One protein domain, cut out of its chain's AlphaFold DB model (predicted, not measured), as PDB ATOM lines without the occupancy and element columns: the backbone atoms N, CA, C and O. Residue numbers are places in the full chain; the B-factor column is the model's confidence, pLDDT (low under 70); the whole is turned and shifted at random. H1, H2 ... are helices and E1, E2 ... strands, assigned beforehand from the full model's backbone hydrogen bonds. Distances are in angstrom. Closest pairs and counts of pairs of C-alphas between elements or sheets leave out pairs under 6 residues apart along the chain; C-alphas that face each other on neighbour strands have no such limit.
ATOM      1  N   ARG A 102     149.395 173.731 261.697       71.19
ATOM      2  CA  ARG A 102     148.495 174.846 261.393       71.19
ATOM      3  C   ARG A 102     147.255 174.678 262.259       71.19
ATOM      4  O   ARG A 102     146.505 173.713 262.092       71.19
ATOM      5  N   ARG A 103     147.038 175.605 263.197       72.75
ATOM      6  CA  ARG A 103     145.789 175.643 263.964       72.75
ATOM      7  C   ARG A 103     144.647 175.749 262.960       72.75
ATOM      8  O   ARG A 103     144.593 176.709 262.190       72.75
ATOM      9  N   LYS A 104     143.775 174.737 262.934       78.44
ATOM     10  CA  LYS A 104     142.584 174.755 262.083       78.44
ATOM     11  C   LYS A 104     141.760 175.974 262.472       78.44
ATOM     12  O   LYS A 104     141.503 176.187 263.658       78.44
ATOM     13  N   ARG A 105     141.374 176.771 261.477       82.81
ATOM     14  CA  ARG A 105     140.471 177.892 261.714       82.81
ATOM     15  C   ARG A 105     139.137 177.341 262.219       82.81
ATOM     16  O   ARG A 105     138.650 176.355 261.652       82.81
ATOM     17  N   PRO A 106     138.566 177.919 263.286       84.62
ATOM     18  CA  PRO A 106     137.215 177.574 263.682       84.62
ATOM     19  C   PRO A 106     136.257 177.955 262.549       84.62
ATOM     20  O   PRO A 106     136.441 178.972 261.888       84.62
ATOM     21  N   LYS A 107     135.244 177.121 262.301       91.56
ATOM     22  CA  LYS A 107     134.152 177.488 261.394       91.56
ATOM     23  C   LYS A 107     133.285 178.534 262.079       91.56
ATOM     24  O   LYS A 107     133.025 178.397 263.273       91.56
ATOM     25  N   LEU A 108     132.802 179.522 261.331       94.81
ATOM     26  CA  LEU A 108     131.799 180.445 261.845       94.81
ATOM     27  C   LEU A 108     130.488 179.680 262.053       94.81
ATOM     28  O   LEU A 108     129.925 179.121 261.114       94.81
ATOM     29  N   THR A 109     130.039 179.604 263.301       96.50
ATOM     30  CA  THR A 109     128.783 178.953 263.688       96.50
ATOM     31  C   THR A 109     127.883 179.960 264.390       96.50
ATOM     32  O   THR A 109     128.379 180.922 264.978       96.50
ATOM     33  N   ALA A 110     126.570 179.710 264.386       96.56
ATOM     34  CA  ALA A 110     125.606 180.536 265.117       96.56
ATOM     35  C   ALA A 110     126.020 180.728 266.586       96.56
ATOM     36  O   ALA A 110     126.031 181.842 267.089       96.56
ATOM     37  N   ALA A 111     126.509 179.664 267.227       96.44
ATOM     38  CA  ALA A 111     126.930 179.694 268.622       96.44
ATOM     39  C   ALA A 111     128.211 180.521 268.885       96.44
ATOM     40  O   ALA A 111     128.475 180.883 270.032       96.44
ATOM     41  N   ILE A 112     129.054 180.772 267.875       96.19
ATOM     42  CA  ILE A 112     130.197 181.700 267.988       96.19
ATOM     43  C   ILE A 112     129.717 183.142 267.821       96.19
ATOM     44  O   ILE A 112     130.176 184.015 268.553       96.19
ATOM     45  N   ILE A 113     128.800 183.375 266.878       97.50
ATOM     46  CA  ILE A 113     128.199 184.691 266.636       97.50
ATOM     47  C   ILE A 113     127.452 185.154 267.889       97.50
ATOM     48  O   ILE A 113     127.741 186.227 268.404       97.50
ATOM     49  N   GLU A 114     126.570 184.310 268.422       97.94
ATOM     50  CA  GLU A 114     125.765 184.589 269.613       97.94
ATOM     51  C   GLU A 114     126.642 184.941 270.820       97.94
ATOM     52  O   GLU A 114     126.498 186.012 271.393       97.94
ATOM     53  N   ARG A 115     127.650 184.118 271.136       97.62
ATOM     54  CA  ARG A 115     128.564 184.388 272.263       97.62
ATOM     55  C   ARG A 115     129.390 185.661 272.104       97.62
ATOM     56  O   ARG A 115     129.807 186.245 273.104       97.62
ATOM     57  N   ALA A 116     129.724 186.037 270.873       97.75
ATOM     58  CA  ALA A 116     130.429 187.283 270.606       97.75
ATOM     59  C   ALA A 116     129.490 188.484 270.752       97.75
ATOM     60  O   ALA A 116     129.886 189.480 271.349       97.75
ATOM     61  N   GLN A 117     128.248 188.359 270.287       97.94
ATOM     62  CA  GLN A 117     127.221 189.380 270.446       97.94
ATOM     63  C   GLN A 117     126.876 189.598 271.925       97.94
ATOM     64  O   GLN A 117     127.005 190.713 272.412       97.94
ATOM     65  N   GLU A 118     126.608 188.529 272.684       97.62
ATOM     66  CA  GLU A 118     126.418 188.578 274.144       97.62
ATOM     67  C   GLU A 118     127.594 189.254 274.863       97.62
ATOM     68  O   GLU A 118     127.419 189.970 275.849       97.62
ATOM     69  N   ALA A 119     128.822 189.025 274.386       97.69
ATOM     70  CA  ALA A 119     130.002 189.662 274.946       97.69
ATOM     71  C   ALA A 119     130.035 191.170 274.682       97.69
ATOM     72  O   ALA A 119     130.495 191.903 275.544       97.69
ATOM     73  N   VAL A 120     129.568 191.650 273.534       97.75
ATOM     74  CA  VAL A 120     129.484 193.095 273.274       97.75
ATOM     75  C   VAL A 120     128.306 193.710 274.033       97.75
ATOM     76  O   VAL A 120     128.486 194.713 274.716       97.75
ATOM     77  N   ASP A 121     127.138 193.072 273.993       97.50
ATOM     78  CA  ASP A 121     125.889 193.599 274.562       97.50
ATOM     79  C   ASP A 121     125.904 193.685 276.091       97.50
ATOM     80  O   ASP A 121     125.200 194.497 276.683       97.50
ATOM     81  N   SER A 122     126.715 192.853 276.746       96.12
ATOM     82  CA  SER A 122     126.881 192.869 278.204       96.12
ATOM     83  C   SER A 122     127.875 193.919 278.712       96.12
ATOM     84  O   SER A 122     128.102 194.005 279.921       96.12
ATOM     85  N   MET A 123     128.495 194.704 277.826       97.19
ATOM     86  CA  MET A 123     129.327 195.830 278.242       97.19
ATOM     87  C   MET A 123     128.466 197.009 278.700       97.19
ATOM     88  O   MET A 123     127.428 197.315 278.119       97.19
ATOM     89  N   ASP A 124     128.941 197.731 279.711       95.44
ATOM     90  CA  ASP A 124     128.402 199.051 280.022       95.44
ATOM     91  C   ASP A 124     128.852 200.112 278.992       95.44
ATOM     92  O   ASP A 124     129.656 199.852 278.096       95.44
ATOM     93  N   ALA A 125     128.380 201.352 279.150       95.94
ATOM     94  CA  ALA A 125     128.698 202.463 278.247       95.94
ATOM     95  C   ALA A 125     130.203 202.800 278.134       95.94
ATOM     96  O   ALA A 125     130.600 203.553 277.247       95.94
ATOM     97  N   ARG A 126     131.049 202.276 279.029       95.69
ATOM     98  CA  ARG A 126     132.509 202.456 279.002       95.69
ATOM     99  C   ARG A 126     133.217 201.313 278.269       95.69
ATOM    100  O   ARG A 126     134.436 201.363 278.129       95.69
ATOM    101  N   GLY A 127     132.487 200.279 277.848       94.69
ATOM    102  CA  GLY A 127     133.055 199.049 277.300       94.69
ATOM    103  C   GLY A 127     133.528 198.064 278.373       94.69
ATOM    104  O   GLY A 127     134.399 197.239 278.098       94.69
ATOM    105  N   ALA A 128     133.023 198.161 279.611       95.12
ATOM    106  CA  ALA A 128     133.430 197.288 280.710       95.12
ATOM    107  C   ALA A 128     132.381 196.207 281.013       95.12
ATOM    108  O   ALA A 128     131.187 196.489 281.095       95.12
ATOM    109  N   TRP A 129     132.843 194.980 281.270       97.06
ATOM    110  CA  TRP A 129     132.015 193.908 281.830       97.06
ATOM    111  C   TRP A 129     131.978 194.020 283.350       97.06
ATOM    112  O   TRP A 129     132.882 193.539 284.041       97.06
ATOM    113  N   VAL A 130     130.949 194.689 283.860       95.12
ATOM    114  CA  VAL A 130     130.738 194.874 285.297       95.12
ATOM    115  C   VAL A 130     129.656 193.920 285.778       95.12
ATOM    116  O   VAL A 130     128.559 193.890 285.230       95.12
ATOM    117  N   GLU A 131     129.946 193.173 286.839       91.88
ATOM    118  CA  GLU A 131     128.971 192.319 287.515       91.88
ATOM    119  C   GLU A 131     128.874 192.656 289.003       91.88
ATOM    120  O   GLU A 131     129.791 193.229 289.593       91.88
ATOM    121  N   LEU A 132     127.743 192.317 289.622       90.81
ATOM    122  CA  LEU A 132     127.573 192.421 291.068       90.81
ATOM    123  C   LEU A 132     128.023 191.118 291.720       90.81
ATOM    124  O   LEU A 132     127.289 190.126 291.706       90.81
ATOM    125  N   ASP A 133     129.197 191.143 292.341       87.50
ATOM    126  CA  ASP A 133     129.743 189.990 293.055       87.50
ATOM    127  C   ASP A 133     130.341 190.390 294.410       87.50
ATOM    128  O   ASP A 133     130.468 191.566 294.761       87.50
ATOM    129  N   ARG A 134     130.660 189.381 295.216       84.19
ATOM    130  CA  ARG A 134     131.267 189.519 296.535       84.19
ATOM    131  C   ARG A 134     132.780 189.598 296.395       84.19
ATOM    132  O   ARG A 134     133.420 188.700 295.843       84.19
ATOM    133  N   LEU A 135     133.385 190.629 296.970       76.50
ATOM    134  CA  LEU A 135     134.839 190.687 297.064       76.50
ATOM    135  C   LEU A 135     135.329 189.715 298.138       76.50
ATOM    136  O   LEU A 135     134.906 189.757 299.289       76.50
ATOM    137  N   ARG A 136     136.277 188.849 297.766       68.12
ATOM    138  CA  ARG A 136     136.888 187.879 298.693       68.12
ATOM    139  C   ARG A 136     137.646 188.544 299.850       68.12
ATOM    140  O   ARG A 136     137.907 187.882 300.851       68.12
ATOM    141  N   TYR A 137     138.014 189.818 299.708       63.19
ATOM    142  CA  TYR A 137     138.780 190.569 300.695       63.19
ATOM    143  C   TYR A 137     138.297 192.027 300.757       63.19
ATOM    144  O   TYR A 137     138.667 192.840 299.913       63.19
ATOM    145  N   GLN A 138     137.460 192.351 301.745       58.94
ATOM    146  CA  GLN A 138     137.162 193.724 302.159       58.94
ATOM    147  C   GLN A 138     137.121 193.814 303.688       58.94
ATOM    148  O   GLN A 138     136.629 192.914 304.369       58.94
ATOM    149  N   GLY A 139     137.722 194.889 304.204       54.12
ATOM    150  CA  GLY A 139     138.016 195.113 305.620       54.12
ATOM    151  C   GLY A 139     136.844 195.596 306.479       54.12
ATOM    152  O   GLY A 139     137.060 195.842 307.658       54.12
ATOM    153  N   ASP A 140     135.629 195.721 305.932       57.72
ATOM    154  CA  ASP A 140     134.427 196.073 306.707       57.72
ATOM    155  C   ASP A 140     133.723 194.846 307.323       57.72
ATOM    156  O   ASP A 140     132.754 194.987 308.064       57.72
ATOM    157  N   GLY A 141     134.215 193.634 307.034       57.38
ATOM    158  CA  GLY A 141     133.730 192.382 307.616       57.38
ATOM    159  C   GLY A 141     132.407 191.868 307.038       57.38
ATOM    160  O   GLY A 141     132.018 190.744 307.366       57.38
ATOM    161  N   ASN A 142     131.735 192.610 306.147       63.88
ATOM    162  CA  ASN A 142     130.452 192.187 305.587       63.88
ATOM    163  C   ASN A 142     130.634 191.405 304.279       63.88
ATOM    164  O   ASN A 142     130.519 191.928 303.170       63.88
ATOM    165  N   ARG A 143     130.877 190.101 304.426       63.44
ATOM    166  CA  ARG A 143     131.072 189.151 303.317       63.44
ATOM    167  C   ARG A 143     129.852 188.972 302.406       63.44
ATOM    168  O   ARG A 143     129.995 188.387 301.332       63.44
ATOM    169  N   ASP A 144     128.675 189.449 302.806       72.69
ATOM    170  CA  ASP A 144     127.441 189.260 302.042       72.69
ATOM    171  C   ASP A 144     127.139 190.394 301.058       72.69
ATOM    172  O   ASP A 144     126.337 190.196 300.137       72.69
ATOM    173  N   LYS A 145     127.813 191.544 301.184       81.56
ATOM    174  CA  LYS A 145     127.613 192.697 300.303       81.56
ATOM    175  C   LYS A 145     128.131 192.406 298.891       81.56
ATOM    176  O   LYS A 145     129.319 192.159 298.685       81.56
ATOM    177  N   LYS A 146     127.238 192.477 297.900       87.25
ATOM    178  CA  LYS A 146     127.625 192.505 296.485       87.25
ATOM    179  C   LYS A 146     127.995 193.928 296.091       87.25
ATOM    180  O   LYS A 146     127.258 194.865 296.396       87.25
ATOM    181  N   VAL A 147     129.120 194.083 295.410       88.38
ATOM    182  CA  VAL A 147     129.578 195.363 294.869       88.38
ATOM    183  C   VAL A 147     129.858 195.215 293.374       88.38
ATOM    184  O   VAL A 147     130.060 194.094 292.905       88.38
ATOM    185  N   PRO A 148     129.866 196.316 292.608       90.88
ATOM    186  CA  PRO A 148     130.300 196.277 291.218       90.88
ATOM    187  C   PRO A 148     131.761 195.823 291.132       90.88
ATOM    188  O   PRO A 148     132.644 196.446 291.725       90.88
ATOM    189  N   VAL A 149     132.020 194.747 290.395       91.62
ATOM    190  CA  VAL A 149     133.360 194.205 290.156       91.62
ATOM    191  C   VAL A 149     133.579 193.917 288.678       91.62
ATOM    192  O   VAL A 149     132.640 193.694 287.918       91.62
ATOM    193  N   ILE A 150     134.851 193.870 288.291       91.94
ATOM    194  CA  ILE A 150     135.284 193.284 287.025       91.94
ATOM    195  C   ILE A 150     135.993 191.982 287.370       91.94
ATOM    196  O   ILE A 150     137.102 191.983 287.912       91.94
ATOM    197  N   SER A 151     135.349 190.859 287.079       90.94
ATOM    198  CA  SER A 151     135.949 189.546 287.282       90.94
ATOM    199  C   SER A 151     136.885 189.194 286.134       90.94
ATOM    200  O   SER A 151     136.497 189.185 284.964       90.94
ATOM    201  N   THR A 152     138.118 188.805 286.467       93.19
ATOM    202  CA  THR A 152     139.074 188.275 285.485       93.19
ATOM    203  C   THR A 152     138.510 187.062 284.743       93.19
ATOM    204  O   THR A 152     138.814 186.866 283.571       93.19
ATOM    205  N   GLN A 153     137.668 186.250 285.392       92.44
ATOM    206  CA  GLN A 153     137.053 185.088 284.752       92.44
ATOM    207  C   GLN A 153     136.070 185.506 283.652       92.44
ATOM    208  O   GLN A 153     136.107 184.951 282.553       92.44
ATOM    209  N   VAL A 154     135.224 186.499 283.937       93.94
ATOM    210  CA  VAL A 154     134.275 187.076 282.976       93.94
ATOM    211  C   VAL A 154     135.025 187.736 281.823       93.94
ATOM    212  O   VAL A 154     134.766 187.415 280.664       93.94
ATOM    213  N   PHE A 155     136.036 188.546 282.140       95.19
ATOM    214  CA  PHE A 155     136.912 189.172 281.150       95.19
ATOM    215  C   PHE A 155     137.549 188.146 280.198       95.19
ATOM    216  O   PHE A 155     137.419 188.264 278.981       95.19
ATOM    217  N   VAL A 156     138.195 187.099 280.730       96.81
ATOM    218  CA  VAL A 156     138.849 186.059 279.912       96.81
ATOM    219  C   VAL A 156     137.841 185.325 279.032       96.81
ATOM    220  O   VAL A 156     138.131 185.056 277.866       96.81
ATOM    221  N   ARG A 157     136.654 185.017 279.566       96.56
ATOM    222  CA  ARG A 157     135.589 184.351 278.811       96.56
ATOM    223  C   ARG A 157     135.137 185.202 277.623       96.56
ATOM    224  O   ARG A 157     135.138 184.697 276.504       96.56
ATOM    225  N   HIS A 158     134.797 186.472 277.842       97.62
ATOM    226  CA  HIS A 158     134.296 187.340 276.775       97.62
ATOM    227  C   HIS A 158     135.371 187.680 275.736       97.62
ATOM    228  O   HIS A 158     135.108 187.567 274.541       97.62
ATOM    229  N   ILE A 159     136.607 187.979 276.156       97.12
ATOM    230  CA  ILE A 159     137.736 188.145 275.224       97.12
ATOM    231  C   ILE A 159     137.955 186.874 274.393       97.12
ATOM    232  O   ILE A 159     138.204 186.959 273.191       97.12
ATOM    233  N   GLY A 160     137.822 185.694 275.006       96.31
ATOM    234  CA  GLY A 160     137.875 184.413 274.305       96.31
ATOM    235  C   GLY A 160     136.789 184.272 273.233       96.31
ATOM    236  O   GLY A 160     137.105 183.894 272.103       96.31
ATOM    237  N   SER A 161     135.538 184.621 273.553       96.88
ATOM    238  CA  SER A 161     134.416 184.622 272.600       96.88
ATOM    239  C   SER A 161     134.671 185.553 271.411       96.88
ATOM    240  O   SER A 161     134.534 185.138 270.259       96.88
ATOM    241  N   LEU A 162     135.113 186.786 271.673       97.12
ATOM    242  CA  LEU A 162     135.418 187.773 270.633       97.12
ATOM    243  C   LEU A 162     136.588 187.322 269.747       97.12
ATOM    244  O   LEU A 162     136.513 187.396 268.520       97.12
ATOM    245  N   ALA A 163     137.654 186.788 270.346       95.69
ATOM    246  CA  ALA A 163     138.791 186.252 269.605       95.69
ATOM    247  C   ALA A 163     138.393 185.057 268.723       95.69
ATOM    248  O   ALA A 163     138.864 184.950 267.589       95.69
ATOM    249  N   ALA A 164     137.513 184.177 269.213       94.50
ATOM    250  CA  ALA A 164     136.991 183.054 268.439       94.50
ATOM    251  C   ALA A 164     136.170 183.527 267.229       94.50
ATOM    252  O   ALA A 164     136.360 183.003 266.132       94.50
ATOM    253  N   TYR A 165     135.326 184.547 267.404       96.31
ATOM    254  CA  TYR A 165     134.574 185.160 266.309       96.31
ATOM    255  C   TYR A 165     135.491 185.780 265.250       96.31
ATOM    256  O   TYR A 165     135.356 185.466 264.068       96.31
ATOM    257  N   ILE A 166     136.484 186.581 265.655       95.19
ATOM    258  CA  ILE A 166     137.449 187.187 264.721       95.19
ATOM    259  C   ILE A 166     138.236 186.104 263.969       95.19
ATOM    260  O   ILE A 166     138.467 186.227 262.768       95.19
ATOM    261  N   ALA A 167     138.643 185.032 264.654       92.88
ATOM    262  CA  ALA A 167     139.368 183.928 264.033       92.88
ATOM    263  C   ALA A 167     138.510 183.123 263.041       92.88
ATOM    264  O   ALA A 167     139.059 182.589 262.077       92.88
ATOM    265  N   ALA A 168     137.198 183.025 263.281       93.50
ATOM    266  CA  ALA A 168     136.247 182.321 262.422       93.50
ATOM    267  C   ALA A 168     135.746 183.164 261.234       93.50
ATOM    268  O   ALA A 168     135.284 182.601 260.246       93.50
ATOM    269  N   SER A 169     135.833 184.494 261.334       88.62
ATOM    270  CA  SER A 169     135.317 185.448 260.337       88.62
ATOM    271  C   SER A 169     136.356 185.877 259.287       88.62
ATOM    272  O   SER A 169     136.080 186.761 258.481       88.62
ATOM    273  N   ARG A 170     137.560 185.288 259.312       72.62
ATOM    274  CA  ARG A 170     138.678 185.566 258.392       72.62
ATOM    275  C   ARG A 170     138.983 184.411 257.448       72.62
ATOM    276  O   ARG A 170     138.893 183.232 257.866       72.62
TER     277      ARG A 170
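AT A GLANCE: This is residues 102 to 170 of the 170 residues of an uncharacterized protein of Planctomycetaceae bacterium (UniProt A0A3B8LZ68). Two helices, H1 and H2, cross at one end of an elongated body, and a two-stranded hairpin, E1 and E2, makes the other end, where residues 136 to 141 of its loop stick out. The printed part has 69 residues, with H1, E1, E2 and H2 in that order, an antiparallel sheet E1 - E2, and a mixed class of helices and strands. It is only just loose, close to extended, with a radius of gyration of the C-alphas of 16.0 A and spans of 51 by 27 by 18 A.

IN THESE COORDINATES: H1 is residues 110 to 121, 16.1 A long, from C-alpha 110 at (125.606, 180.536, 265.117). E1 is residues 131 to 134 and E2 residues 146 to 149. H2, residues 152 to 168, is 24.0 A long and ends with C-alpha 168 at (136.247, 182.321, 262.422).

HOW THE PARTS SIT: H1 and H2 touch, H2 with residues 158 to 165 alone; their closest C-alphas, of Ala 116 and Leu 162, are 5.0 A apart. They run opposite ways at a steep tilt of 49 degrees. In the hairpin E1 and E2, N 131 and O 149 are within hydrogen-bond range at 2.9 A. E1 and H2 are apart. Every O i to N i+4 pair is within hydrogen-bond range in H2, and 7 of 8 in H1.

THE WHOLE: The C-alphas farthest apart, of Arg 102 and Asp 140, are 52.0 A apart. The printed part has no cut. The link E1 to E2 is long, and its residues 136 to 143 are under pLDDT 70.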